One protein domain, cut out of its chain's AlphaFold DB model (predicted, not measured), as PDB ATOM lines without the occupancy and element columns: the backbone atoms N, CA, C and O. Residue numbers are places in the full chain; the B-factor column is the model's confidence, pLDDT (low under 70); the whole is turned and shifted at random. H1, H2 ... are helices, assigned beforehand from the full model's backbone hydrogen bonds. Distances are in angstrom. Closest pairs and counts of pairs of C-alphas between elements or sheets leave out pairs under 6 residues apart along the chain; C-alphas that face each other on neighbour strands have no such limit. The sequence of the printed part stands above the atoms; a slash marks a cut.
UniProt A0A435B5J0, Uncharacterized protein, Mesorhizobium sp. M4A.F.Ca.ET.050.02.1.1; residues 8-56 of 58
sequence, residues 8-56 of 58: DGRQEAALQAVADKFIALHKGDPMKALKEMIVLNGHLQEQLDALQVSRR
ATOM      1  N   ASP A   8     -32.257  28.190 -38.656       93.06
ATOM      2  CA  ASP A   8     -33.474  27.925 -39.430       93.06
ATOM      3  C   ASP A   8     -34.505  27.145 -38.589       93.06
ATOM      4  O   ASP A   8     -34.176  26.562 -37.554       93.06
ATOM      5  N   GLY A   9     -35.761  27.074 -39.039       94.06
ATOM      6  CA  GLY A   9     -36.828  26.431 -38.258       94.06
ATOM      7  C   GLY A   9     -36.593  24.943 -37.942       94.06
ATOM      8  O   GLY A   9     -37.119  24.436 -36.952       94.06
ATOM      9  N   ARG A  10     -35.787  24.217 -38.735       94.62
ATOM     10  CA  ARG A  10     -35.421  22.825 -38.411       94.62
ATOM     11  C   ARG A  10     -34.364  22.785 -37.315       94.62
ATOM     12  O   ARG A  10     -34.445  21.940 -36.426       94.62
ATOM     13  N   GLN A  11     -33.385  23.679 -37.387       95.62
ATOM     14  CA  GLN A  11     -32.341  23.817 -36.379       95.62
ATOM     15  C   GLN A  11     -32.916  24.286 -35.039       95.62
ATOM     16  O   GLN A  11     -32.546  23.737 -34.005       95.62
ATOM     17  N   GLU A  12     -33.871  25.218 -35.050       94.44
ATOM     18  CA  GLU A  12     -34.598  25.639 -33.849       94.44
ATOM     19  C   GLU A  12     -35.361  24.473 -33.216       94.44
ATOM     20  O   GLU A  12     -35.228  24.232 -32.018       94.44
ATOM     21  N   ALA A  13     -36.096  23.685 -34.009       95.56
ATOM     22  CA  ALA A  13     -36.820  22.520 -33.498       95.56
ATOM     23  C   ALA A  13     -35.879  21.454 -32.907       95.56
ATOM     24  O   ALA A  13     -36.175  20.855 -31.872       95.56
ATOM     25  N   ALA A  14     -34.725  21.228 -33.542       95.12
ATOM     26  CA  ALA A  14     -33.709  20.320 -33.024       95.12
ATOM     27  C   ALA A  14     -33.110  20.830 -31.703       95.12
ATOM     28  O   ALA A  14     -32.973  20.053 -30.755       95.12
ATOM     29  N   LEU A  15     -32.801  22.129 -31.617       93.62
ATOM     30  CA  LEU A  15     -32.311  22.759 -30.394       93.62
ATOM     31  C   LEU A  15     -33.353  22.676 -29.272       93.62
ATOM     32  O   LEU A  15     -33.005  22.306 -28.153       93.62
ATOM     33  N   GLN A  16     -34.627  22.932 -29.579       93.88
ATOM     34  CA  GLN A  16     -35.726  22.820 -28.621       93.88
ATOM     35  C   GLN A  16     -35.838  21.396 -28.065       93.88
ATOM     36  O   GLN A  16     -35.883  21.213 -26.854       93.88
ATOM     37  N   ALA A  17     -35.776  20.370 -28.921       96.81
ATOM     38  CA  ALA A  17     -35.844  18.976 -28.478       96.81
ATOM     39  C   ALA A  17     -34.677  18.579 -27.555       96.81
ATOM     40  O   ALA A  17     -34.827  17.714 -26.687       96.81
ATOM     41  N   VAL A  18     -33.498  19.180 -27.739       94.94
ATOM     42  CA  VAL A  18     -32.355  19.000 -26.832       94.94
ATOM     43  C   VAL A  18     -32.576  19.763 -25.525       94.94
ATOM     44  O   VAL A  18     -32.349  19.196 -24.455       94.94
ATOM     45  N   ALA A  19     -33.065  21.002 -25.595       94.00
ATOM     46  CA  ALA A  19     -33.377  21.816 -24.424       94.00
ATOM     47  C   ALA A  19     -34.426  21.142 -23.526       94.00
ATOM     48  O   ALA A  19     -34.216  21.041 -22.319       94.00
ATOM     49  N   ASP A  20     -35.494  20.591 -24.105       95.75
ATOM     50  CA  ASP A  20     -36.550  19.889 -23.367       95.75
ATOM     51  C   ASP A  20     -35.999  18.677 -22.605       95.75
ATOM     52  O   ASP A  20     -36.297  18.476 -21.424       95.75
ATOM     53  N   LYS A  21     -35.132  17.885 -23.252       94.88
ATOM     54  CA  LYS A  21     -34.453  16.749 -22.608       94.88
ATOM     55  C   LYS A  21     -33.557  17.208 -21.466       94.88
ATOM     56  O   LYS A  21     -33.550  16.579 -20.412       94.88
ATOM     57  N   PHE A  22     -32.814  18.291 -21.667       93.25
ATOM     58  CA  PHE A  22     -31.936  18.836 -20.642       93.25
ATOM     59  C   PHE A  22     -32.742  19.325 -19.433       93.25
ATOM     60  O   PHE A  22     -32.472  18.920 -18.307       93.25
ATOM     61  N   ILE A  23     -33.814  20.086 -19.655       96.00
ATOM     62  CA  ILE A  23     -34.725  20.542 -18.598       96.00
ATOM     63  C   ILE A  23     -35.334  19.356 -17.833       96.00
ATOM     64  O   ILE A  23     -35.433  19.402 -16.603       96.00
ATOM     65  N   ALA A  24     -35.680  18.264 -18.522       96.25
ATOM     66  CA  ALA A  24     -36.176  17.050 -17.876       96.25
ATOM     67  C   ALA A  24     -35.158  16.439 -16.890       96.25
ATOM     68  O   ALA A  24     -35.557  15.981 -15.817       96.25
ATOM     69  N   LEU A  25     -33.849  16.507 -17.179       94.69
ATOM     70  CA  LEU A  25     -32.794  16.087 -16.238       94.69
ATOM     71  C   LEU A  25     -32.778  16.948 -14.965       94.69
ATOM     72  O   LEU A  25     -32.464  16.457 -13.880       94.69
ATOM     73  N   HIS A  26     -33.203  18.208 -15.064       94.94
ATOM     74  CA  HIS A  26     -33.335  19.132 -13.935       94.94
ATOM     75  C   HIS A  26     -34.740  19.126 -13.317       94.94
ATOM     76  O   HIS A  26     -35.167  20.124 -12.739       94.94
ATOM     77  N   LYS A  27     -35.453  17.990 -13.386       93.62
ATOM     78  CA  LYS A  27     -36.807  17.803 -12.827       93.62
ATOM     79  C   LYS A  27     -37.853  18.748 -13.423       93.62
ATOM     80  O   LYS A  27     -38.840  19.065 -12.765       93.62
ATOM     81  N   GLY A  28     -37.630  19.210 -14.649       92.12
ATOM     82  CA  GLY A  28     -38.530  20.154 -15.290       92.12
ATOM     83  C   GLY A  28     -38.345  21.604 -14.842       92.12
ATOM     84  O   GLY A  28     -39.199  22.409 -15.184       92.12
ATOM     85  N   ASP A  29     -37.286  21.952 -14.093       94.94
ATOM     86  CA  ASP A  29     -36.984  23.335 -13.690       94.94
ATOM     87  C   ASP A  29     -36.074  24.019 -14.732       94.94
ATOM     88  O   ASP A  29     -34.857  23.781 -14.745       94.94
ATOM     89  N   PRO A  30     -36.619  24.895 -15.600       93.88
ATOM     90  CA  PRO A  30     -35.840  25.522 -16.661       93.88
ATOM     91  C   PRO A  30     -34.830  26.534 -16.117       93.88
ATOM     92  O   PRO A  30     -33.767  26.722 -16.703       93.88
ATOM     93  N   MET A  31     -35.131  27.177 -14.983       96.50
ATOM     94  CA  MET A  31     -34.253  28.174 -14.375       96.50
ATOM     95  C   MET A  31     -33.021  27.504 -13.769       96.50
ATOM     96  O   MET A  31     -31.905  28.012 -13.901       96.50
ATOM     97  N   LYS A  32     -33.205  26.351 -13.123       95.62
ATOM     98  CA  LYS A  32     -32.088  25.546 -12.629       95.62
ATOM     99  C   LYS A  32     -31.214  25.042 -13.779       95.62
ATOM    100  O   LYS A  32     -30.001  25.222 -13.716       95.62
ATOM    101  N   ALA A  33     -31.829  24.488 -14.824       95.38
ATOM    102  CA  ALA A  33     -31.124  24.018 -16.015       95.38
ATOM    103  C   ALA A  33     -30.294  25.144 -16.661       95.38
ATOM    104  O   ALA A  33     -29.098  24.988 -16.900       95.38
ATOM    105  N   LEU A  34     -30.899  26.318 -16.865       94.75
ATOM    106  CA  LEU A  34     -30.225  27.475 -17.452       94.75
ATOM    107  C   LEU A  34     -29.014  27.930 -16.625       94.75
ATOM    108  O   LEU A  34     -27.946  28.171 -17.185       94.75
ATOM    109  N   LYS A  35     -29.153  28.032 -15.297       95.62
ATOM    110  CA  LYS A  35     -28.041  28.422 -14.412       95.62
ATOM    111  C   LYS A  35     -26.869  27.453 -14.520       95.62
ATOM    112  O   LYS A  35     -25.727  27.892 -14.607       95.62
ATOM    113  N   GLU A  36     -27.153  26.155 -14.539       94.75
ATOM    114  CA  GLU A  36     -26.123  25.126 -14.651       94.75
ATOM    115  C   GLU A  36     -25.425  25.179 -16.016       94.75
ATOM    116  O   GLU A  36     -24.198  25.181 -16.070       94.75
ATOM    117  N   MET A  37     -26.182  25.354 -17.105       93.12
ATOM    118  CA  MET A  37     -25.623  25.538 -18.449       93.12
ATOM    119  C   MET A  37     -24.699  26.762 -18.537       93.12
ATOM    120  O   MET A  37     -23.630  26.679 -19.135       93.12
ATOM    121  N   ILE A  38     -25.074  27.894 -17.928       93.38
ATOM    122  CA  ILE A  38     -24.239  29.107 -17.913       93.38
ATOM    123  C   ILE A  38     -22.914  28.849 -17.185       93.38
ATOM    124  O   ILE A  38     -21.856  29.215 -17.697       93.38
ATOM    125  N   VAL A  39     -22.959  28.200 -16.018       95.25
ATOM    126  CA  VAL A  39     -21.751  27.870 -15.242       95.25
ATOM    127  C   VAL A  39     -20.855  26.901 -16.014       95.25
ATOM    128  O   VAL A  39     -19.649  27.129 -16.109       95.25
ATOM    129  N   LEU A  40     -21.434  25.856 -16.615       93.50
ATOM    130  CA  LEU A  40     -20.696  24.888 -17.427       93.50
ATOM    131  C   LEU A  40     -20.037  25.551 -18.638       93.50
ATOM    132  O   LEU A  40     -18.852  25.332 -18.880       93.50
ATOM    133  N   ASN A  41     -20.767  26.400 -19.364       91.44
ATOM    134  CA  ASN A  41     -20.218  27.130 -20.505       91.44
ATOM    135  C   ASN A  41     -19.071  28.058 -20.090       91.44
ATOM    136  O   ASN A  41     -18.063  28.113 -20.790       91.44
ATOM    137  N   GLY A  42     -19.190  28.741 -18.947       92.94
ATOM    138  CA  GLY A  42     -18.108  29.561 -18.399       92.94
ATOM    139  C   GLY A  42     -16.850  28.740 -18.125       92.94
ATOM    140  O   GLY A  42     -15.772  29.082 -18.604       92.94
ATOM    141  N   HIS A  43     -16.995  27.602 -17.446       94.56
ATOM    142  CA  HIS A  43     -15.861  26.733 -17.143       94.56
ATOM    143  C   HIS A  43     -15.213  26.130 -18.401       94.56
ATOM    144  O   HIS A  43     -13.990  26.039 -18.501       94.56
ATOM    145  N   LEU A  44     -16.020  25.739 -19.391       93.31
ATOM    146  CA  LEU A  44     -15.509  25.252 -20.673       93.31
ATOM    147  C   LEU A  44     -14.750  26.345 -21.426       93.31
ATOM    148  O   LEU A  44     -13.704  26.058 -22.005       93.31
ATOM    149  N   GLN A  45     -15.228  27.591 -21.386       91.50
ATOM    150  CA  GLN A  45     -14.518  28.720 -21.976       91.50
ATOM    151  C   GLN A  45     -13.164  28.944 -21.293       91.50
ATOM    152  O   GLN A  45     -12.157  29.065 -21.984       91.50
ATOM    153  N   GLU A  46     -13.107  28.903 -19.959       93.19
ATOM    154  CA  GLU A  46     -11.845  29.007 -19.210       93.19
ATOM    155  C   GLU A  46     -10.847  27.908 -19.609       93.19
ATOM    156  O   GLU A  46      -9.661  28.179 -19.817       93.19
ATOM    157  N   GLN A  47     -11.317  26.663 -19.761       94.19
ATOM    158  CA  GLN A  47     -10.477  25.554 -20.222       94.19
ATOM    159  C   GLN A  47      -9.983  25.763 -21.659       94.19
ATOM    160  O   GLN A  47      -8.805  25.533 -21.946       94.19
ATOM    161  N   LEU A  48     -10.858  26.208 -22.564       94.06
ATOM    162  CA  LEU A  48     -10.489  26.507 -23.948       94.06
ATOM    163  C   LEU A  48      -9.445  27.623 -24.014       94.06
ATOM    164  O   LEU A  48      -8.452  27.484 -24.731       94.06
ATOM    165  N   ASP A  49      -9.619  28.685 -23.234       92.56
ATOM    166  CA  ASP A  49      -8.684  29.804 -23.167       92.56
ATOM    167  C   ASP A  49      -7.318  29.342 -22.632       92.56
ATOM    168  O   ASP A  49      -6.278  29.661 -23.215       92.56
ATOM    169  N   ALA A  50      -7.297  28.505 -21.588       91.94
ATOM    170  CA  ALA A  50      -6.066  27.920 -21.052       91.94
ATOM    171  C   ALA A  50      -5.323  27.053 -22.089       91.94
ATOM    172  O   ALA A  50      -4.092  27.132 -22.219       91.94
ATOM    173  N   LEU A  51      -6.055  26.253 -22.871       93.12
ATOM    174  CA  LEU A  51      -5.488  25.450 -23.958       93.12
ATOM    175  C   LEU A  51      -4.951  26.325 -25.098       93.12
ATOM    176  O   LEU A  51      -3.869  26.053 -25.625       93.12
ATOM    177  N   GLN A  52      -5.654  27.398 -25.467       90.50
ATOM    178  CA  GLN A  52      -5.189  28.340 -26.487       90.50
ATOM    179  C   GLN A  52      -3.914  29.074 -26.057       90.50
ATOM    180  O   GLN A  52      -2.992  29.217 -26.863       90.50
ATOM    181  N   VAL A  53      -3.827  29.499 -24.794       84.69
ATOM    182  CA  VAL A  53      -2.611  30.108 -24.228       84.69
ATOM    183  C   VAL A  53      -1.445  29.121 -24.263       84.69
ATOM    184  O   VAL A  53      -0.337  29.499 -24.640       84.69
ATOM    185  N   SER A  54      -1.694  27.852 -23.932       79.69
ATOM    186  CA  SER A  54      -0.679  26.792 -23.993       79.69
ATOM    187  C   SER A  54      -0.176  26.561 -25.422       79.69
ATOM    188  O   SER A  54       1.027  26.470 -25.646       79.69
ATOM    189  N   ARG A  55      -1.082  26.557 -26.408       79.19
ATOM    190  CA  ARG A  55      -0.751  26.374 -27.830       79.19
ATOM    191  C   ARG A  55       0.057  27.525 -28.432       79.19
ATOM    192  O   ARG A  55       0.807  27.291 -29.365       79.19
ATOM    193  N   ARG A  56      -0.104  28.756 -27.934       75.69
ATOM    194  CA  ARG A  56       0.657  29.934 -28.404       75.69
ATOM    195  C   ARG A  56       2.059  30.052 -27.794       75.69
ATOM    196  O   ARG A  56       2.820  30.908 -28.229       75.69
TER     197      ARG A  56
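AT A GLANCE: This is residues 8 to 56 of the 58 residues of an uncharacterized protein of Mesorhizobium sp. M4A.F.Ca.ET.050.02.1.1 (UniProt A0A435B5J0). Two straight helices, the longer H2 and the shorter H1, meet at their ends and make an L, with a tight turn of residues 26 to 29 at the corner. The far parts of both arms stand free: residues 38 to 56 of H2, and residues 8 to 18, of which 9 to 18 belong to H1. The printed part has 49 residues, with two named helices in the order H1, H2 and no named strand, and its class is all helix. It is only just extended, close to loose, with a radius of gyration of the C-alphas of 14.6 A, and only just flat, spanning 40 by 27 by 12 A.

IN THESE COORDINATES: Find C-alpha 30 at (-35.840, 25.522, -16.661); from there H2, residues 30 to 56, runs 38.6 A to C-alpha 56 at (0.657, 29.934, -28.404), with x rising along the way. Then look back to C-alpha 9 at (-36.828, 26.431, -38.258), where H1, residues 9 to 25, begins; it measures 24.7 A from first to last C-alpha.

HOW THE PARTS SIT: Look at the start of H2, where residues 30 to 33 alone touch residues 22 to 23 of H1. The two helices only just touch, with 3 pairs of C-alphas within 8 A. The closest C-alphas are those of Ile 23 and Pro 30, 5.5 A apart. Their lines stand about perpendicular, at 73 degrees, and their centres are 20.3 A apart. In H1 and H2 every O i to N i+4 pair is within hydrogen-bond range.

THE WHOLE: The two C-alphas farthest apart are those of Gly 28 and Arg 56, at 42.5 A. The printed part has no cut, and the link from H1 to H2 is tight. The mean pLDDT of the printed part is 93.0, and no printed residue is under 70.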